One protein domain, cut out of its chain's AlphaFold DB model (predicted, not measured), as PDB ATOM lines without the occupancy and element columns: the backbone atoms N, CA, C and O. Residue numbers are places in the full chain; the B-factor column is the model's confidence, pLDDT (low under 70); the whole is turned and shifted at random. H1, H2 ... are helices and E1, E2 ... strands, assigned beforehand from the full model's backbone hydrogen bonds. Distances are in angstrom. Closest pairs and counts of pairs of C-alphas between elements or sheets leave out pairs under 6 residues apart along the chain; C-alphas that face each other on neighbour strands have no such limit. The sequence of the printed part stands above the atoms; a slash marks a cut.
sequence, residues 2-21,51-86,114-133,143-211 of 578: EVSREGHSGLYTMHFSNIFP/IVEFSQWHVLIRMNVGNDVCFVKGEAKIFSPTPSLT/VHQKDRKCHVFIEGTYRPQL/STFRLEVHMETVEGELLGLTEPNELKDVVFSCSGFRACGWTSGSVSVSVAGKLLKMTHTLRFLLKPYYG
ATOM      1  N   GLU A   2     224.549 317.632 426.678       25.20
ATOM      2  CA  GLU A   2     225.850 318.179 427.044       25.20
ATOM      3  C   GLU A   2     226.671 318.389 425.768       25.20
ATOM      4  O   GLU A   2     227.393 317.506 425.317       25.20
ATOM      5  N   VAL A   3     226.580 319.590 425.194       31.19
ATOM      6  CA  VAL A   3     227.557 320.126 424.225       31.19
ATOM      7  C   VAL A   3     228.841 320.510 424.994       31.19
ATOM      8  O   VAL A   3     229.379 321.603 424.870       31.19
ATOM      9  N   SER A   4     229.294 319.637 425.903       29.84
ATOM     10  CA  SER A   4     230.285 319.930 426.950       29.84
ATOM     11  C   SER A   4     231.734 319.726 426.502       29.84
ATOM     12  O   SER A   4     232.649 319.823 427.320       29.84
ATOM     13  N   ARG A   5     231.977 319.469 425.210       39.31
ATOM     14  CA  ARG A   5     233.316 319.137 424.691       39.31
ATOM     15  C   ARG A   5     234.025 320.245 423.921       39.31
ATOM     16  O   ARG A   5     235.163 320.053 423.509       39.31
ATOM     17  N   GLU A   6     233.430 321.421 423.775       43.56
ATOM     18  CA  GLU A   6     233.935 322.389 422.805       43.56
ATOM     19  C   GLU A   6     234.429 323.677 423.459       43.56
ATOM     20  O   GLU A   6     233.674 324.496 423.971       43.56
ATOM     21  N   GLY A   7     235.756 323.835 423.483       50.09
ATOM     22  CA  GLY A   7     236.402 325.129 423.704       50.09
ATOM     23  C   GLY A   7     236.463 325.821 422.361       50.09
ATOM     24  O   GLY A   7     237.441 325.667 421.637       50.09
ATOM     25  N   HIS A   8     235.369 326.464 421.972       59.16
ATOM     26  CA  HIS A   8     235.226 327.042 420.642       59.16
ATOM     27  C   HIS A   8     235.228 328.555 420.675       59.16
ATOM     28  O   HIS A   8     234.797 329.175 421.651       59.16
ATOM     29  N   SER A   9     235.699 329.136 419.575       65.06
ATOM     30  CA  SER A   9     235.524 330.550 419.281       65.06
ATOM     31  C   SER A   9     234.050 330.920 419.401       65.06
ATOM     32  O   SER A   9     233.176 330.195 418.922       65.06
ATOM     33  N   GLY A  10     233.761 332.033 420.060       75.38
ATOM     34  CA  GLY A  10     232.394 332.444 420.308       75.38
ATOM     35  C   GLY A  10     232.271 333.492 421.400       75.38
ATOM     36  O   GLY A  10     233.246 334.091 421.852       75.38
ATOM     37  N   LEU A  11     231.026 333.707 421.809       81.06
ATOM     38  CA  LEU A  11     230.662 334.683 422.822       81.06
ATOM     39  C   LEU A  11     230.626 334.018 424.194       81.06
ATOM     40  O   LEU A  11     229.973 332.989 424.358       81.06
ATOM     41  N   TYR A  12     231.283 334.622 425.172       84.06
ATOM     42  CA  TYR A  12     231.345 334.162 426.551       84.06
ATOM     43  C   TYR A  12     230.877 335.271 427.484       84.06
ATOM     44  O   TYR A  12     231.087 336.453 427.231       84.06
ATOM     45  N   THR A  13     230.252 334.881 428.587       86.38
ATOM     46  CA  THR A  13     229.931 335.790 429.688       86.38
ATOM     47  C   THR A  13     230.753 335.386 430.898       86.38
ATOM     48  O   THR A  13     230.747 334.215 431.287       86.38
ATOM     49  N   MET A  14     231.471 336.345 431.467       85.69
ATOM     50  CA  MET A  14     232.243 336.187 432.687       85.69
ATOM     51  C   MET A  14     231.515 336.871 433.836       85.69
ATOM     52  O   MET A  14     231.290 338.078 433.807       85.69
ATOM     53  N   HIS A  15     231.159 336.076 434.833       83.12
ATOM     54  CA  HIS A  15     230.427 336.496 436.023       83.12
ATOM     55  C   HIS A  15     231.377 336.473 437.214       83.12
ATOM     56  O   HIS A  15     232.181 335.545 437.320       83.12
ATOM     57  N   PHE A  16     231.262 337.445 438.114       77.94
ATOM     58  CA  PHE A  16     231.945 337.409 439.406       77.94
ATOM     59  C   PHE A  16     230.953 337.061 440.512       77.94
ATOM     60  O   PHE A  16     229.765 337.339 440.393       77.94
ATOM     61  N   SER A  17     231.418 336.413 441.576       70.94
ATOM     62  CA  SER A  17     230.576 336.090 442.732       70.94
ATOM     63  C   SER A  17     231.392 336.008 444.015       70.94
ATOM     64  O   SER A  17     232.547 335.575 443.998       70.94
ATOM     65  N   ASN A  18     230.766 336.385 445.127       64.50
ATOM     66  CA  ASN A  18     231.375 336.338 446.452       64.50
ATOM     67  C   ASN A  18     231.159 334.966 447.093       64.50
ATOM     68  O   ASN A  18     230.057 334.418 447.053       64.50
ATOM     69  N   ILE A  19     232.196 334.430 447.734       54.72
ATOM     70  CA  ILE A  19     232.041 333.363 448.723       54.72
ATOM     71  C   ILE A  19     231.884 334.049 450.078       54.72
ATOM     72  O   ILE A  19     232.781 334.784 450.502       54.72
ATOM     73  N   PHE A  20     230.763 333.824 450.763       41.62
ATOM     74  CA  PHE A  20     230.664 334.218 452.165       41.62
ATOM     75  C   PHE A  20     231.724 333.448 452.967       41.62
ATOM     76  O   PHE A  20     231.875 332.246 452.742       41.62
ATOM     77  N   PRO A  21     232.472 334.094 453.876       35.78
ATOM     78  CA  PRO A  21     233.357 333.352 454.762       35.78
ATOM     79  C   PRO A  21     232.537 332.330 455.557       35.78
ATOM     80  O   PRO A  21     231.427 332.646 455.998       35.78
ATOM     81  N   ILE A  51     224.031 337.760 446.517       37.28
ATOM     82  CA  ILE A  51     224.633 337.030 445.382       37.28
ATOM     83  C   ILE A  51     223.883 337.283 444.051       37.28
ATOM     84  O   ILE A  51     224.458 337.145 442.969       37.28
ATOM     85  N   VAL A  52     222.608 337.684 444.124       40.66
ATOM     86  CA  VAL A  52     221.739 338.029 442.997       40.66
ATOM     87  C   VAL A  52     222.278 339.208 442.176       40.66
ATOM     88  O   VAL A  52     222.262 339.114 440.951       40.66
ATOM     89  N   GLU A  53     222.818 340.263 442.793       45.03
ATOM     90  CA  GLU A  53     223.305 341.455 442.067       45.03
ATOM     91  C   GLU A  53     224.571 341.148 441.251       45.03
ATOM     92  O   GLU A  53     224.678 341.501 440.074       45.03
ATOM     93  N   PHE A  54     225.480 340.364 441.834       47.50
ATOM     94  CA  PHE A  54     226.704 339.890 441.181       47.50
ATOM     95  C   PHE A  54     226.449 338.939 440.011       47.50
ATOM     96  O   PHE A  54     227.164 338.976 439.016       47.50
ATOM     97  N   SER A  55     225.401 338.113 440.095       48.44
ATOM     98  CA  SER A  55     225.038 337.179 439.020       48.44
ATOM     99  C   SER A  55     224.477 337.854 437.758       48.44
ATOM    100  O   SER A  55     224.369 337.217 436.708       48.44
ATOM    101  N   GLN A  56     224.088 339.129 437.857       59.72
ATOM    102  CA  GLN A  56     223.494 339.900 436.763       59.72
ATOM    103  C   GLN A  56     224.510 340.843 436.101       59.72
ATOM    104  O   GLN A  56     224.376 341.153 434.913       59.72
ATOM    105  N   TRP A  57     225.551 341.245 436.835       75.12
ATOM    106  CA  TRP A  57     226.714 341.942 436.293       75.12
ATOM    107  C   TRP A  57     227.648 340.940 435.611       75.12
ATOM    108  O   TRP A  57     227.977 339.898 436.174       75.12
ATOM    109  N   HIS A  58     228.092 341.230 434.391       82.56
ATOM    110  CA  HIS A  58     229.046 340.368 433.702       82.56
ATOM    111  C   HIS A  58     229.842 341.100 432.628       82.56
ATOM    112  O   HIS A  58     229.402 342.083 432.030       82.56
ATOM    113  N   VAL A  59     231.009 340.542 432.327       84.88
ATOM    114  CA  VAL A  59     231.824 340.940 431.183       84.88
ATOM    115  C   VAL A  59     231.512 340.010 430.021       84.88
ATOM    116  O   VAL A  59     231.637 338.789 430.122       84.88
ATOM    117  N   LEU A  60     231.088 340.584 428.905       87.75
ATOM    118  CA  LEU A  60     230.913 339.883 427.647       87.75
ATOM    119  C   LEU A  60     232.250 339.854 426.903       87.75
ATOM    120  O   LEU A  60     232.801 340.900 426.560       87.75
ATOM    121  N   ILE A  61     232.750 338.652 426.645       86.06
ATOM    122  CA  ILE A  61     234.058 338.404 426.042       86.06
ATOM    123  C   ILE A  61     233.843 337.654 424.735       86.06
ATOM    124  O   ILE A  61     233.136 336.646 424.687       86.06
ATOM    125  N   ARG A  62     234.471 338.128 423.664       81.75
ATOM    126  CA  ARG A  62     234.542 337.405 422.393       81.75
ATOM    127  C   ARG A  62     235.868 336.677 422.358       81.75
ATOM    128  O   ARG A  62     236.921 337.302 422.416       81.75
ATOM    129  N   MET A  63     235.815 335.354 422.332       77.38
ATOM    130  CA  MET A  63     237.008 334.518 422.330       77.38
ATOM    131  C   MET A  63     237.184 333.878 420.966       77.38
ATOM    132  O   MET A  63     236.211 333.450 420.347       77.38
ATOM    133  N   ASN A  64     238.431 333.767 420.529       71.88
ATOM    134  CA  ASN A  64     238.807 332.957 419.386       71.88
ATOM    135  C   ASN A  64     239.811 331.892 419.833       71.88
ATOM    136  O   ASN A  64     240.735 332.174 420.598       71.88
ATOM    137  N   VAL A  65     239.596 330.659 419.384       63.81
ATOM    138  CA  VAL A  65     240.443 329.507 419.679       63.81
ATOM    139  C   VAL A  65     241.040 329.022 418.364       63.81
ATOM    140  O   VAL A  65     240.308 328.618 417.463       63.81
ATOM    141  N   GLY A  66     242.365 329.067 418.246       54.66
ATOM    142  CA  GLY A  66     243.091 328.599 417.068       54.66
ATOM    143  C   GLY A  66     244.428 327.983 417.461       54.66
ATOM    144  O   GLY A  66     245.074 328.492 418.370       54.66
ATOM    145  N   ASN A  67     244.831 326.899 416.785       53.12
ATOM    146  CA  ASN A  67     246.129 326.225 416.957       53.12
ATOM    147  C   ASN A  67     246.584 326.122 418.424       53.12
ATOM    148  O   ASN A  67     247.673 326.576 418.766       53.12
ATOM    149  N   ASP A  68     245.731 325.569 419.289       53.00
ATOM    150  CA  ASP A  68     246.046 325.351 420.706       53.00
ATOM    151  C   ASP A  68     246.287 326.632 421.538       53.00
ATOM    152  O   ASP A  68     246.827 326.584 422.646       53.00
ATOM    153  N   VAL A  69     245.816 327.790 421.066       57.72
ATOM    154  CA  VAL A  69     245.859 329.069 421.791       57.72
ATOM    155  C   VAL A  69     244.466 329.704 421.828       57.72
ATOM    156  O   VAL A  69     243.707 329.664 420.858       57.72
ATOM    157  N   CYS A  70     244.112 330.288 422.972       67.56
ATOM    158  CA  CYS A  70     242.902 331.092 423.143       67.56
ATOM    159  C   CYS A  70     243.284 332.567 423.241       67.56
ATOM    160  O   CYS A  70     244.155 332.918 424.033       67.56
ATOM    161  N   PHE A  71     242.599 333.433 422.502       71.25
ATOM    162  CA  PHE A  71     242.767 334.879 422.623       71.25
ATOM    163  C   PHE A  71     241.422 335.601 422.666       71.25
ATOM    164  O   PHE A  71     240.401 335.094 422.192       71.25
ATOM    165  N   VAL A  72     241.430 336.793 423.263       76.50
ATOM    166  CA  VAL A  72     240.283 337.704 423.263       76.50
ATOM    167  C   VAL A  72     240.314 338.539 421.999       76.50
ATOM    168  O   VAL A  72     241.368 339.007 421.572       76.50
ATOM    169  N   LYS A  73     239.142 338.715 421.404       73.06
ATOM    170  CA  LYS A  73     238.942 339.501 420.200       73.06
ATOM    171  C   LYS A  73     238.244 340.813 420.544       73.06
ATOM    172  O   LYS A  73     237.154 340.797 421.116       73.06
ATOM    173  N   GLY A  74     238.860 341.926 420.153       73.44
ATOM    174  CA  GLY A  74     238.340 343.268 420.410       73.44
ATOM    175  C   GLY A  74     238.251 343.617 421.900       73.44
ATOM    176  O   GLY A  74     238.786 342.922 422.764       73.44
ATOM    177  N   GLU A  75     237.574 344.725 422.195       79.00
ATOM    178  CA  GLU A  75     237.281 345.134 423.570       79.00
ATOM    179  C   GLU A  75     236.146 344.292 424.161       79.00
ATOM    180  O   GLU A  75     235.167 343.951 423.485       79.00
ATOM    181  N   ALA A  76     236.266 343.972 425.448       85.31
ATOM    182  CA  ALA A  76     235.200 343.310 426.176       85.31
ATOM    183  C   ALA A  76     234.145 344.338 426.599       85.31
ATOM    184  O   ALA A  76     234.441 345.510 426.824       85.31
ATOM    185  N   LYS A  77     232.892 343.900 426.722       86.94
ATOM    186  CA  LYS A  77     231.771 344.791 427.050       86.94
ATOM    187  C   LYS A  77     231.256 344.507 428.446       86.94
ATOM    188  O   LYS A  77     230.988 343.354 428.776       86.94
ATOM    189  N   ILE A  78     231.059 345.548 429.247       81.44
ATOM    190  CA  ILE A  78     230.478 345.411 430.584       81.44
ATOM    191  C   ILE A  78     228.963 345.526 430.480       81.44
ATOM    192  O   ILE A  78     228.431 346.492 429.931       81.44
ATOM    193  N   PHE A  79     228.270 344.545 431.042       79.50
ATOM    194  CA  PHE A  79     226.834 344.579 431.243       79.50
ATOM    195  C   PHE A  79     226.560 344.591 432.736       79.50
ATOM    196  O   PHE A  79     227.012 343.703 433.456       79.50
ATOM    197  N   SER A  80     225.813 345.585 433.200       70.94
ATOM    198  CA  SER A  80     225.433 345.693 434.605       70.94
ATOM    199  C   SER A  80     223.912 345.662 434.766       70.94
ATOM    200  O   SER A  80     223.184 346.065 433.848       70.94
ATOM    201  N   PRO A  81     223.414 345.169 435.912       61.69
ATOM    202  CA  PRO A  81     222.024 345.326 436.293       61.69
ATOM    203  C   PRO A  81     221.807 346.801 436.603       61.69
ATOM    204  O   PRO A  81     222.134 347.264 437.689       61.69
ATOM    205  N   THR A  82     221.304 347.588 435.661       54.72
ATOM    206  CA  THR A  82     220.887 348.942 436.018       54.72
ATOM    207  C   THR A  82     219.606 348.814 436.854       54.72
ATOM    208  O   THR A  82     218.615 348.296 436.325       54.72
ATOM    209  N   PRO A  83     219.544 349.299 438.112       42.53
ATOM    210  CA  PRO A  83     218.283 349.487 438.818       42.53
ATOM    211  C   PRO A  83     217.587 350.686 438.174       42.53
ATOM    212  O   PRO A  83     217.623 351.813 438.649       42.53
ATOM    213  N   SER A  84     217.028 350.482 436.991       38.47
ATOM    214  CA  SER A  84     216.409 351.549 436.229       38.47
ATOM    215  C   SER A  84     215.101 351.025 435.675       38.47
ATOM    216  O   SER A  84     214.914 350.780 434.485       38.47
ATOM    217  N   LEU A  85     214.135 351.009 436.592       35.19
ATOM    218  CA  LEU A  85     212.722 351.228 436.309       35.19
ATOM    219  C   LEU A  85     212.489 352.450 435.390       35.19
ATOM    220  O   LEU A  85     211.358 352.662 434.982       35.19
ATOM    221  N   THR A  86     213.501 353.253 435.046       36.97
ATOM    222  CA  THR A  86     213.422 354.448 434.199       36.97
ATOM    223  C   THR A  86     213.896 354.248 432.755       36.97
ATOM    224  O   THR A  86     213.567 355.084 431.917       36.97
ATOM    225  N   VAL A 114     222.324 345.762 431.014       71.12
ATOM    226  CA  VAL A 114     222.493 346.769 429.950       71.12
ATOM    227  C   VAL A 114     223.973 347.043 429.713       71.12
ATOM    228  O   VAL A 114     224.751 347.151 430.658       71.12
ATOM    229  N   HIS A 115     224.356 347.163 428.439       79.44
ATOM    230  CA  HIS A 115     225.721 347.499 428.039       79.44
ATOM    231  C   HIS A 115     226.101 348.918 428.491       79.44
ATOM    232  O   HIS A 115     225.456 349.891 428.098       79.44
ATOM    233  N   GLN A 116     227.185 349.026 429.257       77.38
ATOM    234  CA  GLN A 116     227.735 350.281 429.768       77.38
ATOM    235  C   GLN A 116     228.773 350.852 428.792       77.38
ATOM    236  O   GLN A 116     229.966 350.606 428.938       77.38
ATOM    237  N   LYS A 117     228.321 351.606 427.781       74.81
ATOM    238  CA  LYS A 117     229.186 352.133 426.701       74.81
ATOM    239  C   LYS A 117     230.307 353.060 427.181       74.81
ATOM    240  O   LYS A 117     231.328 353.154 426.512       74.81
ATOM    241  N   ASP A 118     230.107 353.731 428.310       75.62
ATOM    242  CA  ASP A 118     231.069 354.695 428.853       75.62
ATOM    243  C   ASP A 118     232.193 354.021 429.659       75.62
ATOM    244  O   ASP A 118     233.103 354.697 430.132       75.62
ATOM    245  N   ARG A 119     232.149 352.690 429.824       75.25
ATOM    246  CA  ARG A 119     233.165 351.925 430.554       75.25
ATOM    247  C   ARG A 119     234.023 351.114 429.602       75.25
ATOM    248  O   ARG A 119     233.505 350.283 428.857       75.25
ATOM    249  N   LYS A 120     235.340 351.293 429.689       79.31
ATOM    250  CA  LYS A 120     236.295 350.473 428.940       79.31
ATOM    251  C   LYS A 120     236.721 349.250 429.736       79.31
ATOM    252  O   LYS A 120     236.973 349.328 430.939       79.31
ATOM    253  N   CYS A 121     236.809 348.124 429.036       83.69
ATOM    254  CA  CYS A 121     237.209 346.844 429.594       83.69
ATOM    255  C   CYS A 121     238.115 346.106 428.606       83.69
ATOM    256  O   CYS A 121     237.691 345.712 427.516       83.69
ATOM    257  N   HIS A 122     239.354 345.860 429.019       85.06
ATOM    258  CA  HIS A 122     240.317 345.077 428.256       85.06
ATOM    259  C   HIS A 122     240.503 343.725 428.931       85.06
ATOM    260  O   HIS A 122     240.616 343.644 430.150       85.06
ATOM    261  N   VAL A 123     240.497 342.649 428.149       84.00
ATOM    262  CA  VAL A 123     240.687 341.298 428.678       84.00
ATOM    263  C   VAL A 123     241.840 340.638 427.951       84.00
ATOM    264  O   VAL A 123     241.858 340.579 426.724       84.00
ATOM    265  N   PHE A 124     242.775 340.107 428.725       83.56
ATOM    266  CA  PHE A 124     243.931 339.365 428.251       83.56
ATOM    267  C   PHE A 124     243.818 337.916 428.715       83.56
ATOM    268  O   PHE A 124     243.380 337.643 429.832       83.56
ATOM    269  N   ILE A 125     244.190 336.977 427.848       75.56
ATOM    270  CA  ILE A 125     244.203 335.548 428.170       75.56
ATOM    271  C   ILE A 125     245.632 335.046 428.049       75.56
ATOM    272  O   ILE A 125     246.252 335.169 426.995       75.56
ATOM    273  N   GLU A 126     246.116 334.426 429.119       67.31
ATOM    274  CA  GLU A 126     247.339 333.638 429.125       67.31
ATOM    275  C   GLU A 126     246.939 332.170 429.315       67.31
ATOM    276  O   GLU A 126     246.607 331.720 430.414       67.31
ATOM    277  N   GLY A 127     246.924 331.403 428.224       58.03
ATOM    278  CA  GLY A 127     246.568 329.990 428.281       58.03
ATOM    279  C   GLY A 127     246.977 329.229 427.027       58.03
ATOM    280  O   GLY A 127     246.665 329.639 425.911       58.03
ATOM    281  N   THR A 128     247.648 328.094 427.221       49.44
ATOM    282  CA  THR A 128     247.805 327.075 426.179       49.44
ATOM    283  C   THR A 128     246.613 326.128 426.253       49.44
ATOM    284  O   THR A 128     246.345 325.503 427.279       49.44
ATOM    285  N   TYR A 129     245.862 326.039 425.163       46.19
ATOM    286  CA  TYR A 129     244.811 325.052 424.997       46.19
ATOM    287  C   TYR A 129     245.474 323.716 424.676       46.19
ATOM    288  O   TYR A 129     245.942 323.505 423.568       46.19
ATOM    289  N   ARG A 130     245.520 322.789 425.633       45.88
ATOM    290  CA  ARG A 130     245.749 321.382 425.296       45.88
ATOM    291  C   ARG A 130     244.389 320.705 425.199       45.88
ATOM    292  O   ARG A 130     243.717 320.604 426.228       45.88
ATOM    293  N   PRO A 131     243.947 320.257 424.011       42.00
ATOM    294  CA  PRO A 131     242.787 319.395 423.933       42.00
ATOM    295  C   PRO A 131     243.118 318.130 424.723       42.00
ATOM    296  O   PRO A 131     243.966 317.333 424.331       42.00
ATOM    297  N   GLN A 132     242.480 317.984 425.879       40.03
ATOM    298  CA  GLN A 132     242.599 316.809 426.721       40.03
ATOM    299  C   GLN A 132     241.818 315.682 426.046       40.03
ATOM    300  O   GLN A 132     240.633 315.466 426.288       40.03
ATOM    301  N   LEU A 133     242.485 315.037 425.097       37.06
ATOM    302  CA  LEU A 133     241.961 313.952 424.283       37.06
ATOM    303  C   LEU A 133     242.528 312.609 424.750       37.06
ATOM    304  O   LEU A 133     242.700 311.711 423.943       37.06
ATOM    305  N   SER A 143     243.872 321.568 433.026       54.84
ATOM    306  CA  SER A 143     244.287 322.707 432.197       54.84
ATOM    307  C   SER A 143     244.112 323.994 433.008       54.84
ATOM    308  O   SER A 143     242.983 324.446 433.227       54.84
ATOM    309  N   THR A 144     245.216 324.567 433.483       61.78
ATOM    310  CA  THR A 144     245.221 325.855 434.182       61.78
ATOM    311  C   THR A 144     244.913 326.976 433.195       61.78
ATOM    312  O   THR A 144     245.556 327.076 432.151       61.78
ATOM    313  N   PHE A 145     243.939 327.819 433.523       70.50
ATOM    314  CA  PHE A 145     243.513 328.950 432.703       70.50
ATOM    315  C   PHE A 145     243.719 330.249 433.482       70.50
ATOM    316  O   PHE A 145     243.220 330.370 434.607       70.50
ATOM    317  N   ARG A 146     244.433 331.211 432.884       79.75
ATOM    318  CA  ARG A 146     244.652 332.539 433.460       79.75
ATOM    319  C   ARG A 146     244.095 333.623 432.541       79.75
ATOM    320  O   ARG A 146     244.302 333.607 431.329       79.75
ATOM    321  N   LEU A 147     243.371 334.561 433.136       85.75
ATOM    322  CA  LEU A 147     242.728 335.668 432.442       85.75
ATOM    323  C   LEU A 147     242.876 336.941 433.272       85.75
ATOM    324  O   LEU A 147     242.664 336.917 434.480       85.75
ATOM    325  N   GLU A 148     243.244 338.045 432.639       88.88
ATOM    326  CA  GLU A 148     243.359 339.350 433.285       88.88
ATOM    327  C   GLU A 148     242.320 340.294 432.696       88.88
ATOM    328  O   GLU A 148     242.249 340.461 431.480       88.88
ATOM    329  N   VAL A 149     241.490 340.888 433.552       88.12
ATOM    330  CA  VAL A 149     240.489 341.880 433.149       88.12
ATOM    331  C   VAL A 149     240.881 343.223 433.707       88.12
ATOM    332  O   VAL A 149     240.864 343.423 434.916       88.12
ATOM    333  N   HIS A 150     241.213 344.141 432.817       89.44
ATOM    334  CA  HIS A 150     241.544 345.512 433.139       89.44
ATOM    335  C   HIS A 150     240.336 346.415 432.902       89.44
ATOM    336  O   HIS A 150     239.734 346.405 431.827       89.44
ATOM    337  N   MET A 151     239.985 347.188 433.922       86.19
ATOM    338  CA  MET A 151     238.889 348.146 433.910       86.19
ATOM    339  C   MET A 151     239.409 349.525 434.299       86.19
ATOM    340  O   MET A 151     240.102 349.674 435.308       86.19
ATOM    341  N   GLU A 152     239.039 350.543 433.519       84.19
ATOM    342  CA  GLU A 152     239.403 351.929 433.835       84.19
ATOM    343  C   GLU A 152     238.778 352.373 435.162       84.19
ATOM    344  O   GLU A 152     239.472 352.996 435.970       84.19
ATOM    345  N   THR A 153     237.508 352.020 435.407       80.38
ATOM    346  CA  THR A 153     236.817 352.284 436.674       80.38
ATOM    347  C   THR A 153     235.913 351.134 437.129       80.38
ATOM    348  O   THR A 153     235.334 350.415 436.312       80.38
ATOM    349  N   VAL A 154     235.809 350.944 438.449       78.38
ATOM    350  CA  VAL A 154     234.971 349.925 439.110       78.38
ATOM    351  C   VAL A 154     234.374 350.510 440.386       78.38
ATOM    352  O   VAL A 154     235.081 351.171 441.146       78.38
ATOM    353  N   GLU A 155     233.100 350.246 440.664       76.56
ATOM    354  CA  GLU A 155     232.481 350.624 441.936       76.56
ATOM    355  C   GLU A 155     233.140 349.885 443.111       76.56
ATOM    356  O   GLU A 155     233.215 348.658 443.123       76.56
ATOM    357  N   GLY A 156     233.596 350.619 444.130       69.88
ATOM    358  CA  GLY A 156     234.260 350.046 445.307       69.88
ATOM    359  C   GLY A 156     233.380 349.054 446.073       69.88
ATOM    360  O   GLY A 156     233.883 348.060 446.601       69.88
ATOM    361  N   GLU A 157     232.062 349.260 446.046       69.62
ATOM    362  CA  GLU A 157     231.067 348.366 446.643       69.62
ATOM    363  C   GLU A 157     231.114 346.953 446.040       69.62
ATOM    364  O   GLU A 157     230.971 345.972 446.773       69.62
ATOM    365  N   LEU A 158     231.440 346.820 444.745       68.38
ATOM    366  CA  LEU A 158     231.628 345.511 444.113       68.38
ATOM    367  C   LEU A 158     232.789 344.726 444.755       68.38
ATOM    368  O   LEU A 158     232.834 343.501 444.736       68.38
ATOM    369  N   LEU A 159     233.750 345.416 445.355       72.31
ATOM    370  CA  LEU A 159     234.867 344.780 446.052       72.31
ATOM    371  C   LEU A 159     234.663 344.752 447.568       72.31
ATOM    372  O   LEU A 159     235.586 344.409 448.311       72.31
ATOM    373  N   GLY A 160     233.452 345.071 448.041       67.44
ATOM    374  CA  GLY A 160     233.113 345.132 449.460       67.44
ATOM    375  C   GLY A 160     233.813 346.274 450.195       67.44
ATOM    376  O   GLY A 160     234.087 346.144 451.389       67.44
ATOM    377  N   LEU A 161     234.145 347.357 449.485       70.06
ATOM    378  CA  LEU A 161     234.683 348.584 450.063       70.06
ATOM    379  C   LEU A 161     233.554 349.594 450.274       70.06
ATOM    380  O   LEU A 161     232.727 349.799 449.393       70.06
ATOM    381  N   THR A 162     233.554 350.254 451.429       70.69
ATOM    382  CA  THR A 162     232.642 351.372 451.717       70.69
ATOM    383  C   THR A 162     233.172 352.703 451.190       70.69
ATOM    384  O   THR A 162     232.381 353.564 450.841       70.69
ATOM    385  N   GLU A 163     234.496 352.871 451.110       71.19
ATOM    386  CA  GLU A 163     235.167 354.000 450.459       71.19
ATOM    387  C   GLU A 163     236.528 353.541 449.891       71.19
ATOM    388  O   GLU A 163     237.194 352.709 450.517       71.19
ATOM    389  N   PRO A 164     236.982 354.080 448.742       75.38
ATOM    390  CA  PRO A 164     236.276 355.023 447.869       75.38
ATOM    391  C   PRO A 164     235.148 354.349 447.065       75.38
ATOM    392  O   PRO A 164     235.243 353.173 446.717       75.38
ATOM    393  N   ASN A 165     234.101 355.115 446.733       70.50
ATOM    394  CA  ASN A 165     232.939 354.620 445.975       70.50
ATOM    395  C   ASN A 165     233.295 354.166 444.552       70.50
ATOM    396  O   ASN A 165     232.633 353.296 443.997       70.50
ATOM    397  N   GLU A 166     234.345 354.738 443.963       79.88
ATOM    398  CA  GLU A 166     234.843 354.381 442.637       79.88
ATOM    399  C   GLU A 166     236.363 354.213 442.692       79.88
ATOM    400  O   GLU A 166     237.093 355.068 443.202       79.88
ATOM    401  N   LEU A 167     236.837 353.091 442.166       83.50
ATOM    402  CA  LEU A 167     238.242 352.753 442.008       83.50
ATOM    403  C   LEU A 167     238.653 352.989 440.561       83.50
ATOM    404  O   LEU A 167     237.867 352.747 439.648       83.50
ATOM    405  N   LYS A 168     239.899 353.421 440.355       88.81
ATOM    406  CA  LYS A 168     240.486 353.635 439.027       88.81
ATOM    407  C   LYS A 168     241.620 352.652 438.780       88.81
ATOM    408  O   LYS A 168     242.334 352.320 439.724       88.81
ATOM    409  N   ASP A 169     241.808 352.262 437.522       88.94
ATOM    410  CA  ASP A 169     242.877 351.356 437.082       88.94
ATOM    411  C   ASP A 169     242.858 350.019 437.843       88.94
ATOM    412  O   ASP A 169     243.734 349.708 438.654       88.94
ATOM    413  N   VAL A 170     241.781 349.256 437.643       88.62
ATOM    414  CA  VAL A 170     241.493 348.024 438.383       88.62
ATOM    415  C   VAL A 170     241.777 346.824 437.488       88.62
ATOM    416  O   VAL A 170     241.251 346.727 436.383       88.62
ATOM    417  N   VAL A 171     242.582 345.880 437.971       91.12
ATOM    418  CA  VAL A 171     242.894 344.625 437.275       91.12
ATOM    419  C   VAL A 171     242.401 343.443 438.103       91.12
ATOM    420  O   VAL A 171     242.804 343.271 439.253       91.12
ATOM    421  N   PHE A 172     241.552 342.612 437.504       89.62
ATOM    422  CA  PHE A 172     241.119 341.324 438.035       89.62
ATOM    423  C   PHE A 172     241.957 340.208 437.407       89.62
ATOM    424  O   PHE A 172     241.753 339.848 436.247       89.62
ATOM    425  N   SER A 173     242.872 339.620 438.174       90.19
ATOM    426  CA  SER A 173     243.628 338.439 437.753       90.19
ATOM    427  C   SER A 173     242.866 337.177 438.158       90.19
ATOM    428  O   SER A 173     242.771 336.816 439.332       90.19
ATOM    429  N   CYS A 174     242.298 336.510 437.163       87.69
ATOM    430  CA  CYS A 174     241.456 335.332 437.279       87.69
ATOM    431  C   CYS A 174     242.297 334.081 437.009       87.69
ATOM    432  O   CYS A 174     242.838 333.920 435.917       87.69
ATOM    433  N   SER A 175     242.405 333.188 437.993       84.62
ATOM    434  CA  SER A 175     243.126 331.915 437.863       84.62
ATOM    435  C   SER A 175     242.200 330.761 438.209       84.62
ATOM    436  O   SER A 175     241.589 330.753 439.280       84.62
ATOM    437  N   GLY A 176     242.064 329.794 437.305       78.62
ATOM    438  CA  GLY A 176     241.085 328.728 437.470       78.62
ATOM    439  C   GLY A 176     241.355 327.481 436.649       78.62
ATOM    440  O   GLY A 176     242.384 327.338 435.986       78.62
ATOM    441  N   PHE A 177     240.385 326.579 436.708       71.06
ATOM    442  CA  PHE A 177     240.382 325.321 435.978       71.06
ATOM    443  C   PHE A 177     239.110 325.196 435.147       71.06
ATOM    444  O   PHE A 177     238.070 325.800 435.431       71.06
ATOM    445  N   ARG A 178     239.212 324.398 434.087       65.94
ATOM    446  CA  ARG A 178     238.107 324.121 433.180       65.94
ATOM    447  C   ARG A 178     237.350 322.876 433.633       65.94
ATOM    448  O   ARG A 178     237.961 321.846 433.893       65.94
ATOM    449  N   ALA A 179     236.026 322.956 433.670       56.53
ATOM    450  CA  ALA A 179     235.145 321.825 433.935       56.53
ATOM    451  C   ALA A 179     233.877 321.947 433.079       56.53
ATOM    452  O   ALA A 179     233.257 323.008 433.031       56.53
ATOM    453  N   CYS A 180     233.495 320.870 432.385       54.72
ATOM    454  CA  CYS A 180     232.227 320.775 431.641       54.72
ATOM    455  C   CYS A 180     231.955 321.942 430.662       54.72
ATOM    456  O   CYS A 180     230.816 322.374 430.499       54.72
ATOM    457  N   GLY A 181     232.995 322.470 430.006       55.88
ATOM    458  CA  GLY A 181     232.876 323.578 429.049       55.88
ATOM    459  C   GLY A 181     232.865 324.980 429.670       55.88
ATOM    460  O   GLY A 181     232.863 325.960 428.928       55.88
ATOM    461  N   TRP A 182     232.908 325.097 430.997       69.38
ATOM    462  CA  TRP A 182     233.028 326.363 431.724       69.38
ATOM    463  C   TRP A 182     234.402 326.466 432.382       69.38
ATOM    464  O   TRP A 182     235.056 325.452 432.640       69.38
ATOM    465  N   THR A 183     234.833 327.688 432.676       75.94
ATOM    466  CA  THR A 183     236.039 327.926 433.472       75.94
ATOM    467  C   THR A 183     235.655 328.657 434.741       75.94
ATOM    468  O   THR A 183     234.944 329.658 434.689       75.94
ATOM    469  N   SER A 184     236.125 328.166 435.884       80.44
ATOM    470  CA  SER A 184     235.888 328.813 437.171       80.44
ATOM    471  C   SER A 184     237.139 328.802 438.028       80.44
ATOM    472  O   SER A 184     237.999 327.931 437.878       80.44
ATOM    473  N   GLY A 185     237.249 329.769 438.928       83.06
ATOM    474  CA  GLY A 185     238.412 329.875 439.793       83.06
ATOM    475  C   GLY A 185     238.370 331.085 440.706       83.06
ATOM    476  O   GLY A 185     237.323 331.707 440.891       83.06
ATOM    477  N   SER A 186     239.521 331.395 441.290       86.06
ATOM    478  CA  SER A 186     239.713 332.528 442.192       86.06
ATOM    479  C   SER A 186     240.127 333.783 441.435       86.06
ATOM    480  O   SER A 186     240.794 333.705 440.399       86.06
ATOM    481  N   VAL A 187     239.785 334.937 441.998       87.31
ATOM    482  CA  VAL A 187     240.159 336.249 441.472       87.31
ATOM    483  C   VAL A 187     240.977 336.999 442.516       87.31
ATOM    484  O   VAL A 187     240.577 337.087 443.676       87.31
ATOM    485  N   SER A 188     242.110 337.557 442.100       89.94
ATOM    486  CA  SER A 188     242.848 338.565 442.864       89.94
ATOM    487  C   SER A 188     242.707 339.920 442.186       89.94
ATOM    488  O   SER A 188     242.772 339.995 440.961       89.94
ATOM    489  N   VAL A 189     242.537 340.986 442.969       89.50
ATOM    490  CA  VAL A 189     242.304 342.333 442.433       89.50
ATOM    491  C   VAL A 189     243.474 343.245 442.769       89.50
ATOM    492  O   VAL A 189     243.926 343.274 443.911       89.50
ATOM    493  N   SER A 190     243.953 344.011 441.794       92.75
ATOM    494  CA  SER A 190     244.902 345.106 442.011       92.75
ATOM    495  C   SER A 190     244.334 346.434 441.529       92.75
ATOM    496  O   SER A 190     243.658 346.474 440.507       92.75
ATOM    497  N   VAL A 191     244.629 347.514 442.250       91.38
ATOM    498  CA  VAL A 191     244.194 348.884 441.948       91.38
ATOM    499  C   VAL A 191     245.435 349.761 441.828       91.38
ATOM    500  O   VAL A 191     246.264 349.767 442.742       91.38
ATOM    501  N   ALA A 192     245.587 350.473 440.710       89.81
ATOM    502  CA  ALA A 192     246.769 351.288 440.409       89.81
ATOM    503  C   ALA A 192     248.094 350.516 440.610       89.81
ATOM    504  O   ALA A 192     249.038 350.997 441.246       89.81
ATOM    505  N   GLY A 193     248.125 349.258 440.155       87.81
ATOM    506  CA  GLY A 193     249.273 348.349 440.275       87.81
ATOM    507  C   GLY A 193     249.532 347.764 441.673       87.81
ATOM    508  O   GLY A 193     250.498 347.022 441.847       87.81
ATOM    509  N   LYS A 194     248.700 348.058 442.682       90.62
ATOM    510  CA  LYS A 194     248.845 347.515 444.046       90.62
ATOM    511  C   LYS A 194     247.779 346.473 444.342       90.62
ATOM    512  O   LYS A 194     246.598 346.717 444.117       90.62
ATOM    513  N   LEU A 195     248.186 345.329 444.892       90.06
ATOM    514  CA  LEU A 195     247.258 344.271 445.290       90.06
ATOM    515  C   LEU A 195     246.291 344.783 446.370       90.06
ATOM    516  O   LEU A 195     246.717 345.259 447.425       90.06
ATOM    517  N   LEU A 196     244.992 344.667 446.107       88.25
ATOM    518  CA  LEU A 196     243.932 345.041 447.028       88.25
ATOM    519  C   LEU A 196     243.639 343.875 447.974       88.25
ATOM    520  O   LEU A 196     243.339 342.758 447.548       88.25
ATOM    521  N   LYS A 197     243.679 344.141 449.281       82.62
ATOM    522  CA  LYS A 197     243.270 343.163 450.290       82.62
ATOM    523  C   LYS A 197     241.745 343.158 450.404       82.62
ATOM    524  O   LYS A 197     241.173 344.043 451.033       82.62
ATOM    525  N   MET A 198     241.107 342.161 449.801       75.38
ATOM    526  CA  MET A 198     239.655 341.995 449.857       75.38
ATOM    527  C   MET A 198     239.197 341.389 451.191       75.38
ATOM    528  O   MET A 198     239.908 340.596 451.811       75.38
ATOM    529  N   THR A 199     237.994 341.760 451.630       69.25
ATOM    530  CA  THR A 199     237.344 341.241 452.849       69.25
ATOM    531  C   THR A 199     236.677 339.879 452.642       69.25
ATOM    532  O   THR A 199     236.335 339.205 453.610       69.25
ATOM    533  N   HIS A 200     236.512 339.465 451.389       68.75
ATOM    534  CA  HIS A 200     235.889 338.214 450.972       68.75
ATOM    535  C   HIS A 200     236.648 337.613 449.786       68.75
ATOM    536  O   HIS A 200     237.442 338.283 449.123       68.75
ATOM    537  N   THR A 201     236.404 336.333 449.512       72.38
ATOM    538  CA  THR A 201     236.976 335.659 448.345       72.38
ATOM    539  C   THR A 201     236.072 335.859 447.135       72.38
ATOM    540  O   THR A 201     234.900 335.478 447.165       72.38
ATOM    541  N   LEU A 202     236.637 336.408 446.061       76.25
ATOM    542  CA  LEU A 202     235.961 336.578 444.780       76.25
ATOM    543  C   LEU A 202     236.247 335.375 443.868       76.25
ATOM    544  O   LEU A 202     237.393 334.939 443.719       76.25
ATOM    545  N   ARG A 203     235.198 334.832 443.251       80.06
ATOM    546  CA  ARG A 203     235.282 333.801 442.210       80.06
ATOM    547  C   ARG A 203     234.829 334.355 440.874       80.06
ATOM    548  O   ARG A 203     233.953 335.215 440.834       80.06
ATOM    549  N   PHE A 204     235.361 333.796 439.793       84.50
ATOM    550  CA  PHE A 204     234.837 334.026 438.450       84.50
ATOM    551  C   PHE A 204     234.225 332.751 437.871       84.50
ATOM    552  O   PHE A 204     234.652 331.637 438.189       84.50
ATOM    553  N   LEU A 205     233.241 332.933 436.992       83.19
ATOM    554  CA  LEU A 205     232.677 331.901 436.134       83.19
ATOM    555  C   LEU A 205     232.614 332.427 434.701       83.19
ATOM    556  O   LEU A 205     231.807 333.299 434.381       83.19
ATOM    557  N   LEU A 206     233.442 331.860 433.834       83.06
ATOM    558  CA  LEU A 206     233.424 332.082 432.397       83.06
ATOM    559  C   LEU A 206     232.603 330.975 431.734       83.06
ATOM    560  O   LEU A 206     232.985 329.802 431.767       83.06
ATOM    561  N   LYS A 207     231.481 331.350 431.117       81.00
ATOM    562  CA  LYS A 207     230.588 330.415 430.421       81.00
ATOM    563  C   LYS A 207     230.291 330.876 428.990       81.00
ATOM    564  O   LYS A 207     230.105 332.077 428.777       81.00
ATOM    565  N   PRO A 208     230.199 329.957 428.020       77.06
ATOM    566  CA  PRO A 208     229.740 330.281 426.675       77.06
ATOM    567  C   PRO A 208     228.285 330.778 426.695       77.06
ATOM    568  O   PRO A 208     227.450 330.299 427.466       77.06
ATOM    569  N   TYR A 209     227.981 331.757 425.843       79.38
ATOM    570  CA  TYR A 209     226.652 332.337 425.675       79.38
ATOM    571  C   TYR A 209     225.969 331.788 424.418       79.38
ATOM    572  O   TYR A 209     226.340 332.112 423.282       79.38
ATOM    573  N   TYR A 210     224.915 331.003 424.649       74.56
ATOM    574  CA  TYR A 210     224.071 330.385 423.618       74.56
ATOM    575  C   TYR A 210     222.682 331.027 423.495       74.56
ATOM    576  O   TYR A 210     221.830 330.527 422.763       74.56
ATOM    577  N   GLY A 211     222.422 332.106 424.239       77.50
ATOM    578  CA  GLY A 211     221.152 332.819 424.161       77.50
ATOM    579  C   GLY A 211     220.986 333.569 422.839       77.50
ATOM    580  O   GLY A 211     221.870 333.594 421.979       77.50
TER     581      GLY A 211
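This is residues 2 to 21, 51 to 86, 114 to 133 and 143 to 211 of the 578 residues of the protein "MYND-type domain-containing protein" of Phytomonas sp. isolate Hart1 (UniProt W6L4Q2). The domain is a small, nearly closed barrel of nine antiparallel strands, with the edge strand E5 coming round to E3 without pairing with it. The short H2 lies at one end of the barrel, and the short H1 is beside E1. The printed part has 145 residues and is mostly strand, with nine named strands, E1 to E9, and two named helices, H1 between E1 and E2 along the chain and H2 between E6 and E7; the strands form one branched sheet, strongly twisted, in which E2 has three neighbours, E1, E3 and E4. It is compact, with a radius of gyration of the C-alphas of 15.3 A and spans of 48 by 36 by 28 A.

Begin at E2, residues 58 to 66. On one side of it is E1, residues 10 to 19, where N 12 and O 61 are 2.8 A apart; on the other side are E3, residues 69 to 72, in a hairpin with N 64 to O 71 at 2.9 A, and E4, residues 77 to 81, with N 60 to O 77 at 2.8 A. E2 lies on one side of E1, and on the other side of E1 is E9, residues 201 to 208: N 15 and O 205 are 2.9 A apart. E7, residues 166 to 179, E8, residues 182 to 191, and E9 are a meander, each strand the antiparallel neighbour of the one before; N 206 and O 183 are 2.8 A apart, as are N 171 and O 190. E8 lies on one side of E7, and on the other side of E7 is E6, residues 144 to 155, with N 172 to O 149 at 2.8 A; E7 lies on one side of E6, and on the other side of E6 is E5, residues 121 to 126, with N 124 to O 148 at 2.8 A. The closest C-alphas of E3 and E5, those of Phe 71 and Ile 125, are 5.8 A apart. H1, residues 51 to 54, is at the sheet's level, 3.1 A in height; H2, residues 156 to 159, is on the sheet but over none of its strands, 4.0 A in height, only just above the sheet's level. Both helices are too short for an O i to N i+4 pair.

Find C-alpha 10 at (232.394, 332.444, 420.308); from there E1 runs 28.4 A. E2 spans 24.7 A, E6 28.9 A, E7 33.7 A and E8 27.1 A. E6 bends by 91 degrees at residue 152, E7 by 80 degrees at 169 and E8 by 58 degrees at 185. E9 spans 23.5 A and ends at C-alpha 208, (229.740, 330.281, 426.675).

The C-alphas of Thr 86 and Leu 133, the two farthest apart, are 50.5 A from each other. Three cuts leave out residues 22 to 50, 87 to 113 and 134 to 142, with gaps of 13.3, 12.6 and 12.0 A between C-alphas. Of the links that are printed whole, none is long. The mean pLDDT of the printed part is 70.9, and 51 residues are under 70, among them 2 to 9 and 126 to 133.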